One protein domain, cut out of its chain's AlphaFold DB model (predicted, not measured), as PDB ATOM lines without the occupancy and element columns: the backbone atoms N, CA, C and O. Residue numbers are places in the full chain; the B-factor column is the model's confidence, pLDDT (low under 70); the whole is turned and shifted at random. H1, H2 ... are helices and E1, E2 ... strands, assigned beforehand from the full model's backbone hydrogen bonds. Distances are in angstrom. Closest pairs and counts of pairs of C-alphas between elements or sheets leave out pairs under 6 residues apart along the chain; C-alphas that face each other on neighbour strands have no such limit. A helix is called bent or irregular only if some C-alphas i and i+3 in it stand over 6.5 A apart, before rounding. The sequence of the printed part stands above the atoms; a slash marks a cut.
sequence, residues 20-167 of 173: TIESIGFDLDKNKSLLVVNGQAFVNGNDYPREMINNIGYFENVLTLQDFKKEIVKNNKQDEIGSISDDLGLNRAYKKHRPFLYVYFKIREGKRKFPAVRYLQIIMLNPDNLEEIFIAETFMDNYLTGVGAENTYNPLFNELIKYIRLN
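This is residues 20 to 167 of the 173 residues of an uncharacterized protein of Polaribacter sp. SA4-12 (UniProt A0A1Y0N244). A twisted six-stranded sheet has helices on both faces: H1 and H5 cover one face, and H2 stands up from the other. H2, H3 and H4 gather at one end of the long axis, and the turn of the long E4-E5 hairpin makes the opposite end. The 148 printed residues hold, in order, E1 E2 H1 E3 H2 H3 H4 E4 E5 E6 H5; the class is mixed, helices and strands. The mixed sheet runs E1, E6, E5, E4, E2, E3. The whole is compact, with a radius of gyration of the C-alphas of 15.8 A, but elongated, spanning 49 by 30 by 26 A.

E1 is residues 20 to 23, beginning at C-alpha 20 (-35.061, 41.378, -16.636), and E2 is 35 to 38. H1 is 47 to 56, 14.4 A, E3 62 to 64, H2 65 to 74, 14.2 A, H3 78 to 81, and H4 87 to 96, 14.2 A. E4 is 101 to 113, 33.7 A, ending at C-alpha 113 (-21.181, 59.638, -17.187). E5 is 116 to 126, 30.9 A, and E6 131 to 139, 23.6 A. H5 is 149 to 166, 23.8 A, ending at C-alpha 166 (-43.690, 32.294, -14.531); it is only just irregular, C-alphas 151 and 154 being 6.9 A apart.

E4, E5 and E6 form a meander, each strand the antiparallel neighbour of the one before, in two hairpins; N 108 and O 119 are 2.8 A apart, N 136 and O 122 3.0 A. E6 bends by 54 degrees at residue 134, and E1 is its antiparallel neighbour, N 21 to O 135 being 2.8 A. E2 is parallel to E4, N 38 to O 103 being 2.8 A, and to E3, N 37 to O 63 being 2.8 A. E2, H1 and E3 form a strand-helix-strand unit, two parallel strands joined through a helix, with a right-handed crossover. There are three layers, helices on both faces of the sheet: H1 and H5 on one, H2 and H4 on the other. H1 lies over E2 at a height of 8.8 A; H5 lies over E1, E6 and E5 at 9.3 A. With residues 157 to 161 alone, H5 only just touches H1, with 3 pairs of C-alphas within 8 A, the closest being Ile 56 and Ile 161, 7.2 A. H3 is not on the sheet but touches H4, closest C-alphas Ile 81 and Arg 92, 5.4 A. In H1, H2 and H4 every O i to N i+4 pair is within hydrogen-bond range, in H5 11 of 14; H3 is too short for such a pair.

The C-alphas of Asn 76 and Phe 114, the two farthest apart, are 49.5 A apart. The printed part has no cut; the link from E1 to E2 is long. Residues 41 to 46 and 142 to 146 have pLDDT under 70.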
ATOM      1  N   THR A  20     -35.250  42.114 -17.890       97.56
ATOM      2  CA  THR A  20     -35.061  41.378 -16.636       97.56
ATOM      3  C   THR A  20     -33.572  41.228 -16.344       97.56
ATOM      4  O   THR A  20     -32.796  40.757 -17.180       97.56
ATOM      5  N   ILE A  21     -33.172  41.675 -15.160       97.75
ATOM      6  CA  ILE A  21     -31.816  41.569 -14.622       97.75
ATOM      7  C   ILE A  21     -31.727  40.381 -13.670       97.75
ATOM      8  O   ILE A  21     -30.747  39.647 -13.723       97.75
ATOM      9  N   GLU A  22     -32.770  40.167 -12.870       97.75
ATOM     10  CA  GLU A  22     -32.859  39.079 -11.904       97.75
ATOM     11  C   GLU A  22     -34.275  38.499 -11.886       97.75
ATOM     12  O   GLU A  22     -35.257  39.232 -12.016       97.75
ATOM     13  N   SER A  23     -34.365  37.176 -11.778       97.44
ATOM     14  CA  SER A  23     -35.617  36.416 -11.746       97.44
ATOM     15  C   SER A  23     -35.356  35.090 -11.043       97.44
ATOM     16  O   SER A  23     -35.068  34.078 -11.687       97.44
ATOM     17  N   ILE A  24     -35.421  35.113  -9.719       97.56
ATOM     18  CA  ILE A  24     -35.262  33.934  -8.870       97.56
ATOM     19  C   ILE A  24     -36.597  33.186  -8.822       97.56
ATOM     20  O   ILE A  24     -37.655  33.802  -8.740       97.56
ATOM     21  N   GLY A  25     -36.562  31.854  -8.896       96.38
ATOM     22  CA  GLY A  25     -37.769  31.041  -8.742       96.38
ATOM     23  C   GLY A  25     -38.374  31.229  -7.348       96.38
ATOM     24  O   GLY A  25     -37.687  31.000  -6.354       96.38
ATOM     25  N   PHE A  26     -39.642  31.629  -7.264       96.38
ATOM     26  CA  PHE A  26     -40.294  31.940  -5.990       96.38
ATOM     27  C   PHE A  26     -41.770  31.530  -6.003       96.38
ATOM     28  O   PHE A  26     -42.471  31.785  -6.971       96.38
ATOM     29  N   ASP A  27     -42.275  30.924  -4.928       95.44
ATOM     30  CA  ASP A  27     -43.694  30.547  -4.826       95.44
ATOM     31  C   ASP A  27     -44.542  31.788  -4.501       95.44
ATOM     32  O   ASP A  27     -44.790  32.124  -3.333       95.44
ATOM     33  N   LEU A  28     -44.938  32.521  -5.545       96.50
ATOM     34  CA  LEU A  28     -45.696  33.758  -5.381       96.50
ATOM     35  C   LEU A  28     -47.117  33.492  -4.888       96.50
ATOM     36  O   LEU A  28     -47.693  34.373  -4.252       96.50
ATOM     37  N   ASP A  29     -47.701  32.326  -5.164       96.62
ATOM     38  CA  ASP A  29     -49.073  32.019  -4.754       96.62
ATOM     39  C   ASP A  29     -49.195  31.895  -3.237       96.62
ATOM     40  O   ASP A  29     -50.175  32.364  -2.657       96.62
ATOM     41  N   LYS A  30     -48.165  31.363  -2.568       95.44
ATOM     42  CA  LYS A  30     -48.092  31.356  -1.097       95.44
ATOM     43  C   LYS A  30     -47.900  32.741  -0.472       95.44
ATOM     44  O   LYS A  30     -48.062  32.875   0.737       95.44
ATOM     45  N   ASN A  31     -47.561  33.758  -1.266       95.50
ATOM     46  CA  ASN A  31     -47.178  35.090  -0.786       95.50
ATOM     47  C   ASN A  31     -48.008  36.230  -1.408       95.50
ATOM     48  O   ASN A  31     -47.656  37.402  -1.270       95.50
ATOM     49  N   LYS A  32     -49.120  35.919  -2.088       96.19
ATOM     50  CA  LYS A  32     -49.935  36.918  -2.804       96.19
ATOM     51  C   LYS A  32     -50.881  37.739  -1.925       96.19
ATOM     52  O   LYS A  32     -51.501  38.683  -2.414       96.19
ATOM     53  N   SER A  33     -50.994  37.405  -0.639       97.38
ATOM     54  CA  SER A  33     -51.959  38.025   0.279       97.38
ATOM     55  C   SER A  33     -51.723  39.519   0.497       97.38
ATOM     56  O   SER A  33     -52.663  40.276   0.755       97.38
ATOM     57  N   LEU A  34     -50.460  39.954   0.436       97.94
ATOM     58  CA  LEU A  34     -50.086  41.349   0.610       97.94
ATOM     59  C   LEU A  34     -48.822  41.697  -0.179       97.94
ATOM     60  O   LEU A  34     -47.762  41.101   0.020       97.94
ATOM     61  N   LEU A  35     -48.927  42.756  -0.977       98.12
ATOM     62  CA  LEU A  35     -47.794  43.477  -1.532       98.12
ATOM     63  C   LEU A  35     -47.721  44.893  -0.945       98.12
ATOM     64  O   LEU A  35     -48.691  45.652  -0.989       98.12
ATOM     65  N   VAL A  36     -46.552  45.274  -0.439       97.00
ATOM     66  CA  VAL A  36     -46.265  46.644   0.000       97.00
ATOM     67  C   VAL A  36     -45.425  47.342  -1.061       97.00
ATOM     68  O   VAL A  36     -44.377  46.848  -1.465       97.00
ATOM     69  N   VAL A  37     -45.872  48.514  -1.501       95.12
ATOM     70  CA  VAL A  37     -45.266  49.262  -2.604       95.12
ATOM     71  C   VAL A  37     -44.646  50.557  -2.093       95.12
ATOM     72  O   VAL A  37     -45.322  51.416  -1.518       95.12
ATOM     73  N   ASN A  38     -43.354  50.739  -2.348       93.38
ATOM     74  CA  ASN A  38     -42.656  51.999  -2.144       93.38
ATOM     75  C   ASN A  38     -42.444  52.722  -3.481       93.38
ATOM     76  O   ASN A  38     -41.455  52.519  -4.185       93.38
ATOM     77  N   GLY A  39     -43.397  53.596  -3.809       83.62
ATOM     78  CA  GLY A  39     -43.411  54.398  -5.030       83.62
ATOM     79  C   GLY A  39     -42.628  55.712  -4.965       83.62
ATOM     80  O   GLY A  39     -42.806  56.537  -5.856       83.62
ATOM     81  N   GLN A  40     -41.776  55.944  -3.957       73.00
ATOM     82  CA  GLN A  40     -41.134  57.255  -3.740       73.00
ATOM     83  C   GLN A  40     -40.293  57.764  -4.924       73.00
ATOM     84  O   GLN A  40     -40.104  58.968  -5.063       73.00
ATOM     85  N   ALA A  41     -39.818  56.878  -5.806       65.25
ATOM     86  CA  ALA A  41     -39.080  57.267  -7.009       65.25
ATOM     87  C   ALA A  41     -39.959  57.913  -8.108       65.25
ATOM     88  O   ALA A  41     -39.439  58.313  -9.151       65.25
ATOM     89  N   PHE A  42     -41.282  58.004  -7.920       67.00
ATOM     90  CA  PHE A  42     -42.216  58.552  -8.904       67.00
ATOM     91  C   PHE A  42     -42.581  60.009  -8.605       67.00
ATOM     92  O   PHE A  42     -43.041  60.356  -7.522       67.00
ATOM     93  N   VAL A  43     -42.462  60.856  -9.633       53.22
ATOM     94  CA  VAL A  43     -42.656  62.320  -9.572       53.22
ATOM     95  C   VAL A  43     -44.097  62.732  -9.210       53.22
ATOM     96  O   VAL A  43     -44.319  63.846  -8.755       53.22
ATOM     97  N   ASN A  44     -45.081  61.837  -9.371       53.34
ATOM     98  CA  ASN A  44     -46.512  62.132  -9.197       53.34
ATOM     99  C   ASN A  44     -47.175  61.395  -8.013       53.34
ATOM    100  O   ASN A  44     -48.380  61.154  -8.043       53.34
ATOM    101  N   GLY A  45     -46.404  61.057  -6.977       54.62
ATOM    102  CA  GLY A  45     -46.926  60.483  -5.735       54.62
ATOM    103  C   GLY A  45     -46.898  58.954  -5.681       54.62
ATOM    104  O   GLY A  45     -46.716  58.266  -6.686       54.62
ATOM    105  N   ASN A  46     -47.073  58.428  -4.466       64.44
ATOM    106  CA  ASN A  46     -46.899  57.008  -4.136       64.44
ATOM    107  C   ASN A  46     -47.972  56.078  -4.737       64.44
ATOM    108  O   ASN A  46     -47.816  54.861  -4.654       64.44
ATOM    109  N   ASP A  47     -49.040  56.619  -5.329       82.00
ATOM    110  CA  ASP A  47     -50.197  55.825  -5.755       82.00
ATOM    111  C   ASP A  47     -50.070  55.218  -7.150       82.00
ATOM    112  O   ASP A  47     -50.535  54.101  -7.343       82.00
ATOM    113  N   TYR A  48     -49.401  55.869  -8.109       87.12
ATOM    114  CA  TYR A  48     -49.348  55.343  -9.482       87.12
ATOM    115  C   TYR A  48     -48.785  53.908  -9.561       87.12
ATOM    116  O   TYR A  48     -49.414  53.064 -10.199       87.12
ATOM    117  N   PRO A  49     -47.670  53.557  -8.885       90.56
ATOM    118  CA  PRO A  49     -47.190  52.176  -8.880       90.56
ATOM    119  C   PRO A  49     -48.163  51.195  -8.225       90.56
ATOM    120  O   PRO A  49     -48.331  50.081  -8.715       90.56
ATOM    121  N   ARG A  50     -48.830  51.613  -7.141       92.75
ATOM    122  CA  ARG A  50     -49.854  50.808  -6.464       92.75
ATOM    123  C   ARG A  50     -51.042  50.547  -7.389       92.75
ATOM    124  O   ARG A  50     -51.505  49.418  -7.467       92.75
ATOM    125  N   GLU A  51     -51.516  51.565  -8.102       91.69
ATOM    126  CA  GLU A  51     -52.614  51.448  -9.066       91.69
ATOM    127  C   GLU A  51     -52.257  50.531 -10.236       91.69
ATOM    128  O   GLU A  51     -53.054  49.672 -10.597       91.69
ATOM    129  N   MET A  52     -51.045  50.648 -10.786       93.00
ATOM    130  CA  MET A  52     -50.574  49.744 -11.840       93.00
ATOM    131  C   MET A  52     -50.546  48.289 -11.359       93.00
ATOM    132  O   MET A  52     -50.999  47.409 -12.078       93.00
ATOM    133  N   ILE A  53     -50.079  48.025 -10.135       94.81
ATOM    134  CA  ILE A  53     -50.073  46.670  -9.562       94.81
ATOM    135  C   ILE A  53     -51.500  46.175  -9.296       94.81
ATOM    136  O   ILE A  53     -51.801  45.024  -9.598       94.81
ATOM    137  N   ASN A  54     -52.395  47.026  -8.794       94.44
ATOM    138  CA  ASN A  54     -53.808  46.668  -8.638       94.44
ATOM    139  C   ASN A  54     -54.454  46.305  -9.980       94.44
ATOM    140  O   ASN A  54     -55.208  45.341 -10.037       94.44
ATOM    141  N   ASN A  55     -54.115  47.010 -11.062       94.12
ATOM    142  CA  ASN A  55     -54.602  46.684 -12.404       94.12
ATOM    143  C   ASN A  55     -54.090  45.333 -12.923       94.12
ATOM    144  O   ASN A  55     -54.729  44.759 -13.797       94.12
ATOM    145  N   ILE A  56     -52.968  44.816 -12.404       95.44
ATOM    146  CA  ILE A  56     -52.531  43.440 -12.691       95.44
ATOM    147  C   ILE A  56     -53.508  42.437 -12.056       95.44
ATOM    148  O   ILE A  56     -53.748  41.377 -12.617       95.44
ATOM    149  N   GLY A  57     -54.095  42.752 -10.899       94.75
ATOM    150  CA  GLY A  57     -55.120  41.906 -10.276       94.75
ATOM    151  C   GLY A  57     -54.603  40.584  -9.697       94.75
ATOM    152  O   GLY A  57     -55.391  39.679  -9.455       94.75
ATOM    153  N   TYR A  58     -53.289  40.452  -9.481       96.56
ATOM    154  CA  TYR A  58     -52.688  39.230  -8.930       96.56
ATOM    155  C   TYR A  58     -52.661  39.193  -7.391       96.56
ATOM    156  O   TYR A  58     -52.930  38.158  -6.783       96.56
ATOM    157  N   PHE A  59     -52.307  40.311  -6.751       97.50
ATOM    158  CA  PHE A  59     -52.190  40.402  -5.294       97.50
ATOM    159  C   PHE A  59     -53.542  40.726  -4.657       97.50
ATOM    160  O   PHE A  59     -54.244  41.618  -5.126       97.50
ATOM    161  N   GLU A  60     -53.873  40.056  -3.552       97.06
ATOM    162  CA  GLU A  60     -55.154  40.243  -2.852       97.06
ATOM    163  C   GLU A  60     -55.264  41.637  -2.227       97.06
ATOM    164  O   GLU A  60     -56.324  42.258  -2.239       97.06
ATOM    165  N   ASN A  61     -54.151  42.138  -1.684       97.00
ATOM    166  CA  ASN A  61     -54.050  43.478  -1.127       97.00
ATOM    167  C   ASN A  61     -52.756  44.141  -1.586       97.00
ATOM    168  O   ASN A  61     -51.673  43.563  -1.473       97.00
ATOM    169  N   VAL A  62     -52.857  45.394  -2.023       97.06
ATOM    170  CA  VAL A  62     -51.700  46.220  -2.378       97.06
ATOM    171  C   VAL A  62     -51.748  47.518  -1.585       97.06
ATOM    172  O   VAL A  62     -52.634  48.355  -1.783       97.06
ATOM    173  N   LEU A  63     -50.777  47.705  -0.694       95.62
ATOM    174  CA  LEU A  63     -50.662  48.892   0.152       95.62
ATOM    175  C   LEU A  63     -49.489  49.758  -0.284       95.62
ATOM    176  O   LEU A  63     -48.448  49.249  -0.697       95.62
ATOM    177  N   THR A  64     -49.609  51.078  -0.131       94.56
ATOM    178  CA  THR A  64     -48.406  51.916  -0.130       94.56
ATOM    179  C   THR A  64     -47.612  51.666   1.156       94.56
ATOM    180  O   THR A  64     -48.179  51.303   2.189       94.56
ATOM    181  N   LEU A  65     -46.303  51.936   1.146       93.88
ATOM    182  CA  LEU A  65     -45.490  51.904   2.369       93.88
ATOM    183  C   LEU A  65     -46.076  52.799   3.480       93.88
ATOM    184  O   LEU A  65     -45.948  52.485   4.660       93.88
ATOM    185  N   GLN A  66     -46.730  53.907   3.119       92.56
ATOM    186  CA  GLN A  66     -47.370  54.798   4.090       92.56
ATOM    187  C   GLN A  66     -48.629  54.177   4.701       92.56
ATOM    188  O   GLN A  66     -48.824  54.274   5.911       92.56
ATOM    189  N   ASP A  67     -49.461  53.509   3.906       94.50
ATOM    190  CA  ASP A  67     -50.660  52.842   4.422       94.50
ATOM    191  C   ASP A  67     -50.301  51.634   5.284       94.50
ATOM    192  O   ASP A  67     -50.892  51.443   6.344       94.50
ATOM    193  N   PHE A  68     -49.252  50.899   4.912       95.88
ATOM    194  CA  PHE A  68     -48.714  49.820   5.736       95.88
ATOM    195  C   PHE A  68     -48.181  50.330   7.087       95.88
ATOM    196  O   PHE A  68     -48.453  49.742   8.134       95.88
ATOM    197  N   LYS A  69     -47.491  51.481   7.106       94.88
ATOM    198  CA  LYS A  69     -47.072  52.138   8.358       94.88
ATOM    199  C   LYS A  69     -48.266  52.536   9.228       94.88
ATOM    200  O   LYS A  69     -48.241  52.298  10.434       94.88
ATOM    201  N   LYS A  70     -49.324  53.104   8.635       95.50
ATOM    202  CA  LYS A  70     -50.565  53.430   9.362       95.50
ATOM    203  C   LYS A  70     -51.222  52.178   9.935       95.50
ATOM    204  O   LYS A  70     -51.690  52.214  11.069       95.50
ATOM    205  N   GLU A  71     -51.249  51.080   9.182       95.38
ATOM    206  CA  GLU A  71     -51.776  49.798   9.653       95.38
ATOM    207  C   GLU A  71     -50.994  49.281  10.867       95.38
ATOM    208  O   GLU A  71     -51.599  48.881  11.861       95.38
ATOM    209  N   ILE A  72     -49.664  49.354  10.840       96.06
ATOM    210  CA  ILE A  72     -48.810  48.938  11.962       96.06
ATOM    211  C   ILE A  72     -49.086  49.753  13.227       96.06
ATOM    212  O   ILE A  72     -49.237  49.172  14.302       96.06
ATOM    213  N   VAL A  73     -49.216  51.075  13.093       96.12
ATOM    214  CA  VAL A  73     -49.572  51.964  14.211       96.12
ATOM    215  C   VAL A  73     -50.979  51.658  14.727       96.12
ATOM    216  O   VAL A  73     -51.183  51.538  15.929       96.12
ATOM    217  N   LYS A  74     -51.955  51.458  13.831       96.31
ATOM    218  CA  LYS A  74     -53.339  51.114  14.204       96.31
ATOM    219  C   LYS A  74     -53.426  49.806  14.998       96.31
ATOM    220  O   LYS A  74     -54.328  49.647  15.812       96.31
ATOM    221  N   ASN A  75     -52.493  48.886  14.767       95.38
ATOM    222  CA  ASN A  75     -52.397  47.615  15.480       95.38
ATOM    223  C   ASN A  75     -51.470  47.665  16.712       95.38
ATOM    224  O   ASN A  75     -51.165  46.611  17.264       95.38
ATOM    225  N   ASN A  76     -51.019  48.851  17.142       95.56
ATOM    226  CA  ASN A  76     -50.114  49.058  18.281       95.56
ATOM    227  C   ASN A  76     -48.779  48.285  18.186       95.56
ATOM    228  O   ASN A  76     -48.211  47.906  19.205       95.56
ATOM    229  N   LYS A  77     -48.268  48.031  16.969       95.38
ATOM    230  CA  LYS A  77     -47.013  47.275  16.749       95.38
ATOM    231  C   LYS A  77     -45.784  48.164  16.511       95.38
ATOM    232  O   LYS A  77     -44.696  47.650  16.239       95.38
ATOM    233  N   GLN A  78     -45.930  49.488  16.580       94.31
ATOM    234  CA  GLN A  78     -44.860  50.434  16.246       94.31
ATOM    235  C   GLN A  78     -43.620  50.298  17.140       94.31
ATOM    236  O   GLN A  78     -42.509  50.409  16.628       94.31
ATOM    237  N   ASP A  79     -43.788  49.993  18.430       93.81
ATOM    238  CA  ASP A  79     -42.666  49.888  19.375       93.81
ATOM    239  C   ASP A  79     -41.841  48.613  19.142       93.81
ATOM    240  O   ASP A  79     -40.627  48.590  19.335       93.81
ATOM    241  N   GLU A  80     -42.480  47.545  18.654       92.44
ATOM    242  CA  GLU A  80     -41.814  46.275  18.365       92.44
ATOM    243  C   GLU A  80     -41.087  46.262  17.016       92.44
ATOM    244  O   GLU A  80     -40.066  45.573  16.859       92.44
ATOM    245  N   ILE A  81     -41.655  46.951  16.024       93.50
ATOM    246  CA  ILE A  81     -41.169  46.975  14.642       93.50
ATOM    247  C   ILE A  81     -40.171  48.118  14.444       93.50
ATOM    248  O   ILE A  81     -39.146  47.924  13.792       93.50
ATOM    249  N   GLY A  82     -40.427  49.281  15.043       91.19
ATOM    250  CA  GLY A  82     -39.643  50.494  14.842       91.19
ATOM    251  C   GLY A  82     -39.830  51.101  13.447       91.19
ATOM    252  O   GLY A  82     -40.876  50.958  12.812       91.19
ATOM    253  N   SER A  83     -38.803  51.810  12.963       89.94
ATOM    254  CA  SER A  83     -38.826  52.397  11.619       89.94
ATOM    255  C   SER A  83     -38.780  51.321  10.533       89.94
ATOM    256  O   SER A  83     -37.989  50.389  10.613       89.94
ATOM    257  N   ILE A  84     -39.584  51.505   9.484       89.38
ATOM    258  CA  ILE A  84     -39.649  50.652   8.282       89.38
ATOM    259  C   ILE A  84     -39.085  51.435   7.093       89.38
ATOM    260  O   ILE A  84     -39.743  51.653   6.075       89.38
ATOM    261  N   SER A  85     -37.919  52.035   7.302       82.44
ATOM    262  CA  SER A  85     -37.178  52.781   6.280       82.44
ATOM    263  C   SER A  85     -35.975  52.008   5.754       82.44
ATOM    264  O   SER A  85     -35.434  52.390   4.723       82.44
ATOM    265  N   ASP A  86     -35.562  50.964   6.467       88.44
ATOM    266  CA  ASP A  86     -34.416  50.120   6.165       88.44
ATOM    267  C   ASP A  86     -34.827  48.643   6.087       88.44
ATOM    268  O   ASP A  86     -35.951  48.254   6.433       88.44
ATOM    269  N   ASP A  87     -33.892  47.820   5.628       91.56
ATOM    270  CA  ASP A  87     -34.107  46.393   5.409       91.56
ATOM    271  C   ASP A  87     -34.442  45.660   6.719       91.56
ATOM    272  O   ASP A  87     -35.344  44.823   6.770       91.56
ATOM    273  N   LEU A  88     -33.792  46.034   7.827       93.69
ATOM    274  CA  LEU A  88     -34.067  45.455   9.146       93.69
ATOM    275  C   LEU A  88     -35.482  45.785   9.643       93.69
ATOM    276  O   LEU A  88     -36.124  44.969  10.307       93.69
ATOM    277  N   GLY A  89     -35.984  46.982   9.353       94.75
ATOM    278  CA  GLY A  89     -37.360  47.385   9.609       94.75
ATOM    279  C   GLY A  89     -38.365  46.571   8.800       94.75
ATOM    280  O   GLY A  89     -39.357  46.102   9.360       94.75
ATOM    281  N   LEU A  90     -38.091  46.344   7.511       95.94
ATOM    282  CA  LEU A  90     -38.925  45.501   6.644       95.94
ATOM    283  C   LEU A  90     -38.981  44.054   7.148       95.94
ATOM    284  O   LEU A  90     -40.073  43.496   7.281       95.94
ATOM    285  N   ASN A  91     -37.836  43.476   7.515       97.50
ATOM    286  CA  ASN A  91     -37.768  42.125   8.069       97.50
ATOM    287  C   ASN A  91     -38.545  41.995   9.388       97.50
ATOM    288  O   ASN A  91     -39.353  41.079   9.562       97.50
ATOM    289  N   ARG A  92     -38.373  42.950  10.313       96.56
ATOM    290  CA  ARG A  92     -39.140  42.975  11.568       96.56
ATOM    291  C   ARG A  92     -40.636  43.099  11.314       96.56
ATOM    292  O   ARG A  92     -41.408  42.391  11.959       96.56
ATOM    293  N   ALA A  93     -41.049  43.954  10.380       97.12
ATOM    294  CA  ALA A  93     -42.451  44.081  10.005       97.12
ATOM    295  C   ALA A  93     -43.007  42.752   9.470       97.12
ATOM    296  O   ALA A  93     -44.089  42.339   9.884       97.12
ATOM    297  N   TYR A  94     -42.243  42.039   8.640       97.00
ATOM    298  CA  TYR A  94     -42.643  40.739   8.097       97.00
ATOM    299  C   TYR A  94     -42.840  39.697   9.199       97.00
ATOM    300  O   TYR A  94     -43.865  39.019   9.251       97.00
ATOM    301  N   LYS A  95     -41.885  39.610  10.133       95.88
ATOM    302  CA  LYS A  95     -41.912  38.627  11.223       95.88
ATOM    303  C   LYS A  95     -42.955  38.930  12.295       95.88
ATOM    304  O   LYS A  95     -43.544  38.003  12.840       95.88
ATOM    305  N   LYS A  96     -43.158  40.206  12.633       95.81
ATOM    306  CA  LYS A  96     -43.971  40.608  13.794       95.81
ATOM    307  C   LYS A  96     -45.369  41.092  13.438       95.81
ATOM    308  O   LYS A  96     -46.253  41.039  14.291       95.81
ATOM    309  N   HIS A  97     -45.607  41.579  12.220       94.81
ATOM    310  CA  HIS A  97     -46.922  42.074  11.815       94.81
ATOM    311  C   HIS A  97     -47.700  41.042  11.005       94.81
ATOM    312  O   HIS A  97     -48.704  40.544  11.518       94.81
ATOM    313  N   ARG A  98     -47.238  40.757   9.783       94.31
ATOM    314  CA  ARG A  98     -47.737  39.714   8.875       94.31
ATOM    315  C   ARG A  98     -46.794  39.568   7.668       94.31
ATOM    316  O   ARG A  98     -46.157  40.563   7.322       94.31
ATOM    317  N   PRO A  99     -46.735  38.394   7.010       96.00
ATOM    318  CA  PRO A  99     -45.991  38.214   5.765       96.00
ATOM    319  C   PRO A  99     -46.465  39.146   4.641       96.00
ATOM    320  O   PRO A  99     -47.658  39.431   4.519       96.00
ATOM    321  N   PHE A 100     -45.524  39.611   3.824       97.88
ATOM    322  CA  PHE A 100     -45.772  40.423   2.633       97.88
ATOM    323  C   PHE A 100     -44.589  40.338   1.674       97.88
ATOM    324  O   PHE A 100     -43.467  40.086   2.106       97.88
ATOM    325  N   LEU A 101     -44.825  40.623   0.397       98.31
ATOM    326  CA  LEU A 101     -43.762  40.961  -0.549       98.31
ATOM    327  C   LEU A 101     -43.612  42.478  -0.645       98.31
ATOM    328  O   LEU A 101     -44.575  43.224  -0.457       98.31
ATOM    329  N   TYR A 102     -42.409  42.949  -0.953       97.75
ATOM    330  CA  TYR A 102     -42.119  44.374  -1.042       97.75
ATOM    331  C   TYR A 102     -41.663  44.745  -2.447       97.75
ATOM    332  O   TYR A 102     -40.744  44.130  -2.976       97.75
ATOM    333  N   VAL A 103     -42.281  45.761  -3.050       96.94
ATOM    334  CA  VAL A 103     -41.845  46.315  -4.335       96.94
ATOM    335  C   VAL A 103     -41.370  47.742  -4.163       96.94
ATOM    336  O   VAL A 103     -42.059  48.580  -3.579       96.94
ATOM    337  N   TYR A 104     -40.203  48.040  -4.715       94.81
ATOM    338  CA  TYR A 104     -39.638  49.379  -4.702       94.81
ATOM    339  C   TYR A 104     -38.890  49.677  -5.999       94.81
ATOM    340  O   TYR A 104     -38.715  48.816  -6.863       94.81
ATOM    341  N   PHE A 105     -38.488  50.936  -6.153       93.06
ATOM    342  CA  PHE A 105     -37.875  51.429  -7.375       93.06
ATOM    343  C   PHE A 105     -36.575  52.159  -7.068       93.06
ATOM    344  O   PHE A 105     -36.515  52.958  -6.132       93.06
ATOM    345  N   LYS A 106     -35.546  51.917  -7.884       91.88
ATOM    346  CA  LYS A 106     -34.253  52.607  -7.791       91.88
ATOM    347  C   LYS A 106     -33.797  53.094  -9.161       91.88
ATOM    348  O   LYS A 106     -34.126  52.498 -10.185       91.88
ATOM    349  N   ILE A 107     -33.043  54.191  -9.177       91.38
ATOM    350  CA  ILE A 107     -32.338  54.642 -10.378       91.38
ATOM    351  C   ILE A 107     -30.940  54.041 -10.336       91.38
ATOM    352  O   ILE A 107     -30.173  54.304  -9.411       91.38
ATOM    353  N   ARG A 108     -30.597  53.258 -11.357       91.69
ATOM    354  CA  ARG A 108     -29.245  52.747 -11.560       91.69
ATOM    355  C   ARG A 108     -28.506  53.636 -12.549       91.69
ATOM    356  O   ARG A 108     -28.912  53.775 -13.705       91.69
ATOM    357  N   GLU A 109     -27.387  54.198 -12.110       90.38
ATOM    358  CA  GLU A 109     -26.458  54.895 -12.997       90.38
ATOM    359  C   GLU A 109     -25.708  53.871 -13.870       90.38
ATOM    360  O   GLU A 109     -25.279  52.797 -13.435       90.38
ATOM    361  N   GLY A 110     -25.591  54.178 -15.154       85.94
ATOM    362  CA  GLY A 110     -24.830  53.415 -16.129       85.94
ATOM    363  C   GLY A 110     -23.341  53.749 -16.078       85.94
ATOM    364  O   GLY A 110     -22.908  54.714 -15.456       85.94
ATOM    365  N   LYS A 111     -22.530  52.963 -16.798       86.19
ATOM    366  CA  LYS A 111     -21.068  53.154 -16.834       86.19
ATOM    367  C   LYS A 111     -20.644  54.481 -17.481       86.19
ATOM    368  O   LYS A 111     -19.573  54.997 -17.176       86.19
ATOM    369  N   ARG A 112     -21.459  55.034 -18.388       79.81
ATOM    370  CA  ARG A 112     -21.165  56.290 -19.092       79.81
ATOM    371  C   ARG A 112     -21.723  57.486 -18.318       79.81
ATOM    372  O   ARG A 112     -22.934  57.584 -18.138       79.81
ATOM    373  N   LYS A 113     -20.838  58.415 -17.939       76.56
ATOM    374  CA  LYS A 113     -21.181  59.638 -17.187       76.56
ATOM    375  C   LYS A 113     -21.678  60.799 -18.060       76.56
ATOM    376  O   LYS A 113     -22.408  61.641 -17.551       76.56
ATOM    377  N   PHE A 114     -21.325  60.850 -19.351       74.19
ATOM    378  CA  PHE A 114     -21.785  61.909 -20.260       74.19
ATOM    379  C   PHE A 114     -22.087  61.398 -21.693       74.19
ATOM    380  O   PHE A 114     -21.208  60.786 -22.304       74.19
ATOM    381  N   PRO A 115     -23.310  61.615 -22.228       74.75
ATOM    382  CA  PRO A 115     -24.503  61.921 -21.441       74.75
ATOM    383  C   PRO A 115     -24.770  60.764 -20.464       74.75
ATOM    384  O   PRO A 115     -24.554  59.592 -20.809       74.75
ATOM    385  N   ALA A 116     -25.171  61.109 -19.235       81.69
ATOM    386  CA  ALA A 116     -25.421  60.144 -18.169       81.69
ATOM    387  C   ALA A 116     -26.477  59.131 -18.621       81.69
ATOM    388  O   ALA A 116     -27.557  59.497 -19.085       81.69
ATOM    389  N   VAL A 117     -26.143  57.849 -18.519       86.75
ATOM    390  CA  VAL A 117     -27.054  56.751 -18.852       86.75
ATOM    391  C   VAL A 117     -27.715  56.318 -17.558       86.75
ATOM    392  O   VAL A 117     -27.015  55.893 -16.649       86.75
ATOM    393  N   ARG A 118     -29.040  56.396 -17.467       90.12
ATOM    394  CA  ARG A 118     -29.794  55.994 -16.275       90.12
ATOM    395  C   ARG A 118     -30.799  54.917 -16.624       90.12
ATOM    396  O   ARG A 118     -31.341  54.905 -17.727       90.12
ATOM    397  N   TYR A 119     -31.052  54.036 -15.671       92.12
ATOM    398  CA  TYR A 119     -32.073  53.006 -15.774       92.12
ATOM    399  C   TYR A 119     -32.992  53.116 -14.569       92.12
ATOM    400  O   TYR A 119     -32.515  53.204 -13.439       92.12
ATOM    401  N   LEU A 120     -34.298  53.105 -14.811       92.62
ATOM    402  CA  LEU A 120     -35.267  52.914 -13.746       92.62
ATOM    403  C   LEU A 120     -35.419  51.415 -13.535       92.62
ATOM    404  O   LEU A 120     -35.661  50.695 -14.504       92.62
ATOM    405  N   GLN A 121     -35.294  50.968 -12.293       95.31
ATOM    406  CA  GLN A 121     -35.490  49.576 -11.920       95.31
ATOM    407  C   GLN A 121     -36.764  49.421 -11.092       95.31
ATOM    408  O   GLN A 121     -37.042  50.264 -10.237       95.31
ATOM    409  N   ILE A 122     -37.504  48.345 -11.345       96.12
ATOM    410  CA  ILE A 122     -38.517  47.798 -10.439       96.12
ATOM    411  C   ILE A 122     -37.918  46.564  -9.774       96.12
ATOM    412  O   ILE A 122     -37.277  45.753 -10.445       96.12
ATOM    413  N   ILE A 123     -38.085  46.456  -8.462       97.81
ATOM    414  CA  ILE A 123     -37.493  45.385  -7.662       97.81
ATOM    415  C   ILE A 123     -38.565  44.809  -6.764       97.81
ATOM    416  O   ILE A 123     -39.259  45.571  -6.093       97.81
ATOM    417  N   MET A 124     -38.676  43.486  -6.749       98.31
ATOM    418  CA  MET A 124     -39.446  42.747  -5.760       98.31
ATOM    419  C   MET A 124     -38.476  42.080  -4.794       98.31
ATOM    420  O   MET A 124     -37.553  41.387  -5.211       98.31
ATOM    421  N   LEU A 125     -38.704  42.300  -3.508       97.81
ATOM    422  CA  LEU A 125     -37.898  41.796  -2.412       97.81
ATOM    423  C   LEU A 125     -38.767  40.924  -1.508       97.81
ATOM    424  O   LEU A 125     -39.901  41.296  -1.187       97.81
ATOM    425  N   ASN A 126     -38.216  39.789  -1.087       98.06
ATOM    426  CA  ASN A 126     -38.750  38.977  -0.007       98.06
ATOM    427  C   ASN A 126     -38.232  39.520   1.338       98.06
ATOM    428  O   ASN A 126     -37.054  39.348   1.651       98.06
ATOM    429  N   PRO A 127     -39.070  40.154   2.176       97.56
ATOM    430  CA  PRO A 127     -38.617  40.716   3.444       97.56
ATOM    431  C   PRO A 127     -38.171  39.666   4.471       97.56
ATOM    432  O   PRO A 127     -37.507  40.030   5.439       97.56
ATOM    433  N   ASP A 128     -38.515  38.385   4.290       97.00
ATOM    434  CA  ASP A 128     -38.123  37.296   5.196       97.00
ATOM    435  C   ASP A 128     -36.598  37.131   5.288       97.00
ATOM    436  O   ASP A 128     -36.029  37.017   6.376       97.00
ATOM    437  N   ASN A 129     -35.938  37.164   4.131       96.88
ATOM    438  CA  ASN A 129     -34.500  36.953   3.972       96.88
ATOM    439  C   ASN A 129     -33.788  38.122   3.266       96.88
ATOM    440  O   ASN A 129     -32.574  38.064   3.095       96.88
ATOM    441  N   LEU A 130     -34.530  39.174   2.901       96.69
ATOM    442  CA  LEU A 130     -34.056  40.366   2.187       96.69
ATOM    443  C   LEU A 130     -33.531  40.085   0.772       96.69
ATOM    444  O   LEU A 130     -32.766  40.873   0.221       96.69
ATOM    445  N   GLU A 131     -33.953  38.978   0.169       97.75
ATOM    446  CA  GLU A 131     -33.550  38.595  -1.181       97.75
ATOM    447  C   GLU A 131     -34.347  39.373  -2.239       97.75
ATOM    448  O   GLU A 131     -35.582  39.427  -2.194       97.75
ATOM    449  N   GLU A 132     -33.650  39.976  -3.206       98.00
ATOM    450  CA  GLU A 132     -34.241  40.677  -4.356       98.00
ATOM    451  C   GLU A 132     -34.704  39.675  -5.425       98.00
ATOM    452  O   GLU A 132     -34.127  39.567  -6.496       98.00
ATOM    453  N   ILE A 133     -35.788  38.948  -5.156       98.38
ATOM    454  CA  ILE A 133     -36.265  37.844  -6.008       98.38
ATOM    455  C   ILE A 133     -36.558  38.228  -7.471       98.38
ATOM    456  O   ILE A 133     -36.552  37.365  -8.351       98.38
ATOM    457  N   PHE A 134     -36.802  39.508  -7.758       98.69
ATOM    458  CA  PHE A 134     -36.958  39.998  -9.125       98.69
ATOM    459  C   PHE A 134     -36.431  41.419  -9.291       98.69
ATOM    460  O   PHE A 134     -36.724  42.302  -8.484       98.69
ATOM    461  N   ILE A 135     -35.725  41.653 -10.399       98.38
ATOM    462  CA  ILE A 135     -35.252  42.969 -10.825       98.38
ATOM    463  C   ILE A 135     -35.468  43.093 -12.330       98.38
ATOM    464  O   ILE A 135     -34.929  42.304 -13.108       98.38
ATOM    465  N   ALA A 136     -36.167  44.137 -12.763       98.12
ATOM    466  CA  ALA A 136     -36.212  44.541 -14.166       98.12
ATOM    467  C   ALA A 136     -35.861  46.017 -14.313       98.12
ATOM    468  O   ALA A 136     -36.069  46.812 -13.396       98.12
ATOM    469  N   GLU A 137     -35.312  46.390 -15.466       96.00
ATOM    470  CA  GLU A 137     -34.870  47.755 -15.725       96.00
ATOM    471  C   GLU A 137     -35.263  48.275 -17.106       96.00
ATOM    472  O   GLU A 137     -35.287  47.542 -18.092       96.00
ATOM    473  N   THR A 138     -35.547  49.573 -17.190       93.62
ATOM    474  CA  THR A 138     -35.811  50.269 -18.452       93.62
ATOM    475  C   THR A 138     -34.915  51.485 -18.553       93.62
ATOM    476  O   THR A 138     -34.752  52.245 -17.596       93.62
ATOM    477  N   PHE A 139     -34.333  51.680 -19.732       90.38
ATOM    478  CA  PHE A 139     -33.506  52.845 -20.014       90.38
ATOM    479  C   PHE A 139     -34.321  54.147 -19.904       90.38
ATOM    480  O   PHE A 139     -35.383  54.288 -20.516       90.38
ATOM    481  N   MET A 140     -33.804  55.110 -19.137       86.19
ATOM    482  CA  MET A 140     -34.389  56.439 -18.970       86.19
ATOM    483  C   MET A 140     -33.852  57.377 -20.049       86.19
ATOM    484  O   MET A 140     -32.796  57.997 -19.911       86.19
ATOM    485  N   ASP A 141     -34.597  57.475 -21.143       75.38
ATOM    486  CA  ASP A 141     -34.280  58.363 -22.253       75.38
ATOM    487  C   ASP A 141     -34.783  59.784 -21.973       75.38
ATOM    488  O   ASP A 141     -35.851  60.195 -22.427       75.38
ATOM    489  N   ASN A 142     -34.016  60.532 -21.179       69.00
ATOM    490  CA  ASN A 142     -34.382  61.886 -20.755       69.00
ATOM    491  C   ASN A 142     -34.346  62.930 -21.888       69.00
ATOM    492  O   ASN A 142     -34.758  64.063 -21.656       69.00
ATOM    493  N   TYR A 143     -33.840  62.586 -23.079       63.25
ATOM    494  CA  TYR A 143     -33.530  63.563 -24.129       63.25
ATOM    495  C   TYR A 143     -34.329  63.374 -25.424       63.25
ATOM    496  O   TYR A 143     -34.649  64.374 -26.058       63.25
ATOM    497  N   LEU A 144     -34.663  62.142 -25.830       62.00
ATOM    498  CA  LEU A 144     -35.362  61.894 -27.101       62.00
ATOM    499  C   LEU A 144     -36.850  61.617 -26.896       62.00
ATOM    500  O   LEU A 144     -37.700  62.361 -27.373       62.00
ATOM    501  N   THR A 145     -37.179  60.534 -26.191       62.28
ATOM    502  CA  THR A 145     -38.577  60.093 -26.034       62.28
ATOM    503  C   THR A 145     -39.205  60.505 -24.704       62.28
ATOM    504  O   THR A 145     -40.398  60.275 -24.499       62.28
ATOM    505  N   GLY A 146     -38.398  61.043 -23.787       64.62
ATOM    506  CA  GLY A 146     -38.784  61.348 -22.412       64.62
ATOM    507  C   GLY A 146     -39.014  60.103 -21.546       64.62
ATOM    508  O   GLY A 146     -39.147  58.975 -22.036       64.62
ATOM    509  N   VAL A 147     -39.093  60.334 -20.234       74.25
ATOM    510  CA  VAL A 147     -39.547  59.350 -19.239       74.25
ATOM    511  C   VAL A 147     -41.064  59.452 -19.123       74.25
ATOM    512  O   VAL A 147     -41.602  60.518 -18.832       74.25
ATOM    513  N   GLY A 148     -41.769  58.346 -19.357       78.75
ATOM    514  CA  GLY A 148     -43.231  58.331 -19.355       78.75
ATOM    515  C   GLY A 148     -43.816  56.923 -19.312       78.75
ATOM    516  O   GLY A 148     -43.076  55.940 -19.346       78.75
ATOM    517  N   ALA A 149     -45.148  56.829 -19.251       83.12
ATOM    518  CA  ALA A 149     -45.872  55.562 -19.098       83.12
ATOM    519  C   ALA A 149     -45.462  54.508 -20.134       83.12
ATOM    520  O   ALA A 149     -44.831  53.519 -19.782       83.12
ATOM    521  N   GLU A 150     -45.738  54.751 -21.417       87.25
ATOM    522  CA  GLU A 150     -45.515  53.763 -22.482       87.25
ATOM    523  C   GLU A 150     -44.020  53.487 -22.760       87.25
ATOM    524  O   GLU A 150     -43.681  52.440 -23.310       87.25
ATOM    525  N   ASN A 151     -43.117  54.402 -22.387       86.56
ATOM    526  CA  ASN A 151     -41.683  54.310 -22.702       86.56
ATOM    527  C   ASN A 151     -40.827  53.766 -21.551       86.56
ATOM    528  O   ASN A 151     -39.729  53.274 -21.804       86.56
ATOM    529  N   THR A 152     -41.276  53.896 -20.301       86.62
ATOM    530  CA  THR A 152     -40.455  53.583 -19.121       86.62
ATOM    531  C   THR A 152     -41.194  52.704 -18.126       86.62
ATOM    532  O   THR A 152     -40.680  51.652 -17.758       86.62
ATOM    533  N   TYR A 153     -42.399  53.103 -17.713       89.69
ATOM    534  CA  TYR A 153     -43.115  52.435 -16.624       89.69
ATOM    535  C   TYR A 153     -43.859  51.177 -17.078       89.69
ATOM    536  O   TYR A 153     -43.631  50.110 -16.518       89.69
ATOM    537  N   ASN A 154     -44.690  51.266 -18.116       93.19
ATOM    538  CA  ASN A 154     -45.445  50.130 -18.649       93.19
ATOM    539  C   ASN A 154     -44.522  48.957 -19.044       93.19
ATOM    540  O   ASN A 154     -44.824  47.833 -18.652       93.19
ATOM    541  N   PRO A 155     -43.359  49.175 -19.703       94.62
ATOM    542  CA  PRO A 155     -42.396  48.100 -19.935       94.62
ATOM    543  C   PRO A 155     -41.925  47.392 -18.652       94.62
ATOM    544  O   PRO A 155     -41.826  46.171 -18.654       94.62
ATOM    545  N   LEU A 156     -41.667  48.121 -17.554       94.94
ATOM    546  CA  LEU A 156     -41.252  47.525 -16.271       94.94
ATOM    547  C   LEU A 156     -42.361  46.666 -15.665       94.94
ATOM    548  O   LEU A 156     -42.111  45.547 -15.224       94.94
ATOM    549  N   PHE A 157     -43.591  47.183 -15.653       95.75
ATOM    550  CA  PHE A 157     -44.736  46.430 -15.148       95.75
ATOM    551  C   PHE A 157     -45.033  45.201 -16.010       95.75
ATOM    552  O   PHE A 157     -45.418  44.171 -15.470       95.75
ATOM    553  N   ASN A 158     -44.785  45.254 -17.320       97.12
ATOM    554  CA  ASN A 158     -44.916  44.083 -18.182       97.12
ATOM    555  C   ASN A 158     -43.902  42.986 -17.836       97.12
ATOM    556  O   ASN A 158     -44.266  41.813 -17.852       97.12
ATOM    557  N   GLU A 159     -42.661  43.333 -17.483       98.00
ATOM    558  CA  GLU A 159     -41.702  42.335 -16.983       98.00
ATOM    559  C   GLU A 159     -42.126  41.776 -15.623       98.00
ATOM    560  O   GLU A 159     -41.994  40.576 -15.397       98.00
ATOM    561  N   LEU A 160     -42.716  42.600 -14.751       97.69
ATOM    562  CA  LEU A 160     -43.298  42.109 -13.501       97.69
ATOM    563  C   LEU A 160     -44.448  41.118 -13.759       97.69
ATOM    564  O   LEU A 160     -44.499  40.075 -13.117       97.69
ATOM    565  N   ILE A 161     -45.340  41.395 -14.718       97.56
ATOM    566  CA  ILE A 161     -46.415  40.468 -15.112       97.56
ATOM    567  C   ILE A 161     -45.826  39.148 -15.618       97.56
ATOM    568  O   ILE A 161     -46.296  38.080 -15.229       97.56
ATOM    569  N   LYS A 162     -44.784  39.198 -16.459       97.38
ATOM    570  CA  LYS A 162     -44.097  37.983 -16.927       97.38
ATOM    571  C   LYS A 162     -43.518  37.191 -15.760       97.38
ATOM    572  O   LYS A 162     -43.708  35.982 -15.711       97.38
ATOM    573  N   TYR A 163     -42.856  37.864 -14.820       98.00
ATOM    574  CA  TYR A 163     -42.312  37.224 -13.627       98.00
ATOM    575  C   TYR A 163     -43.405  36.559 -12.786       98.00
ATOM    576  O   TYR A 163     -43.235  35.406 -12.397       98.00
ATOM    577  N   ILE A 164     -44.541  37.237 -12.583       97.56
ATOM    578  CA  ILE A 164     -45.708  36.677 -11.893       97.56
ATOM    579  C   ILE A 164     -46.185  35.410 -12.602       97.56
ATOM    580  O   ILE A 164     -46.217  34.359 -11.978       97.56
ATOM    581  N   ARG A 165     -46.468  35.476 -13.909       95.94
ATOM    582  CA  ARG A 165     -46.957  34.327 -14.697       95.94
ATOM    583  C   ARG A 165     -46.002  33.129 -14.695       95.94
ATOM    584  O   ARG A 165     -46.448  31.998 -14.821       95.94
ATOM    585  N   LEU A 166     -44.693  33.363 -14.591       96.38
ATOM    586  CA  LEU A 166     -43.690  32.294 -14.531       96.38
ATOM    587  C   LEU A 166     -43.592  31.627 -13.152       96.38
ATOM    588  O   LEU A 166     -43.073  30.518 -13.056       96.38
ATOM    589  N   ASN A 167     -44.053  32.301 -12.099       96.19
ATOM    590  CA  ASN A 167     -43.837  31.925 -10.701       96.19
ATOM    591  C   ASN A 167     -45.151  31.769  -9.913       96.19
ATOM    592  O   ASN A 167     -45.151  31.759  -8.680       96.19
TER     593      ASN A 167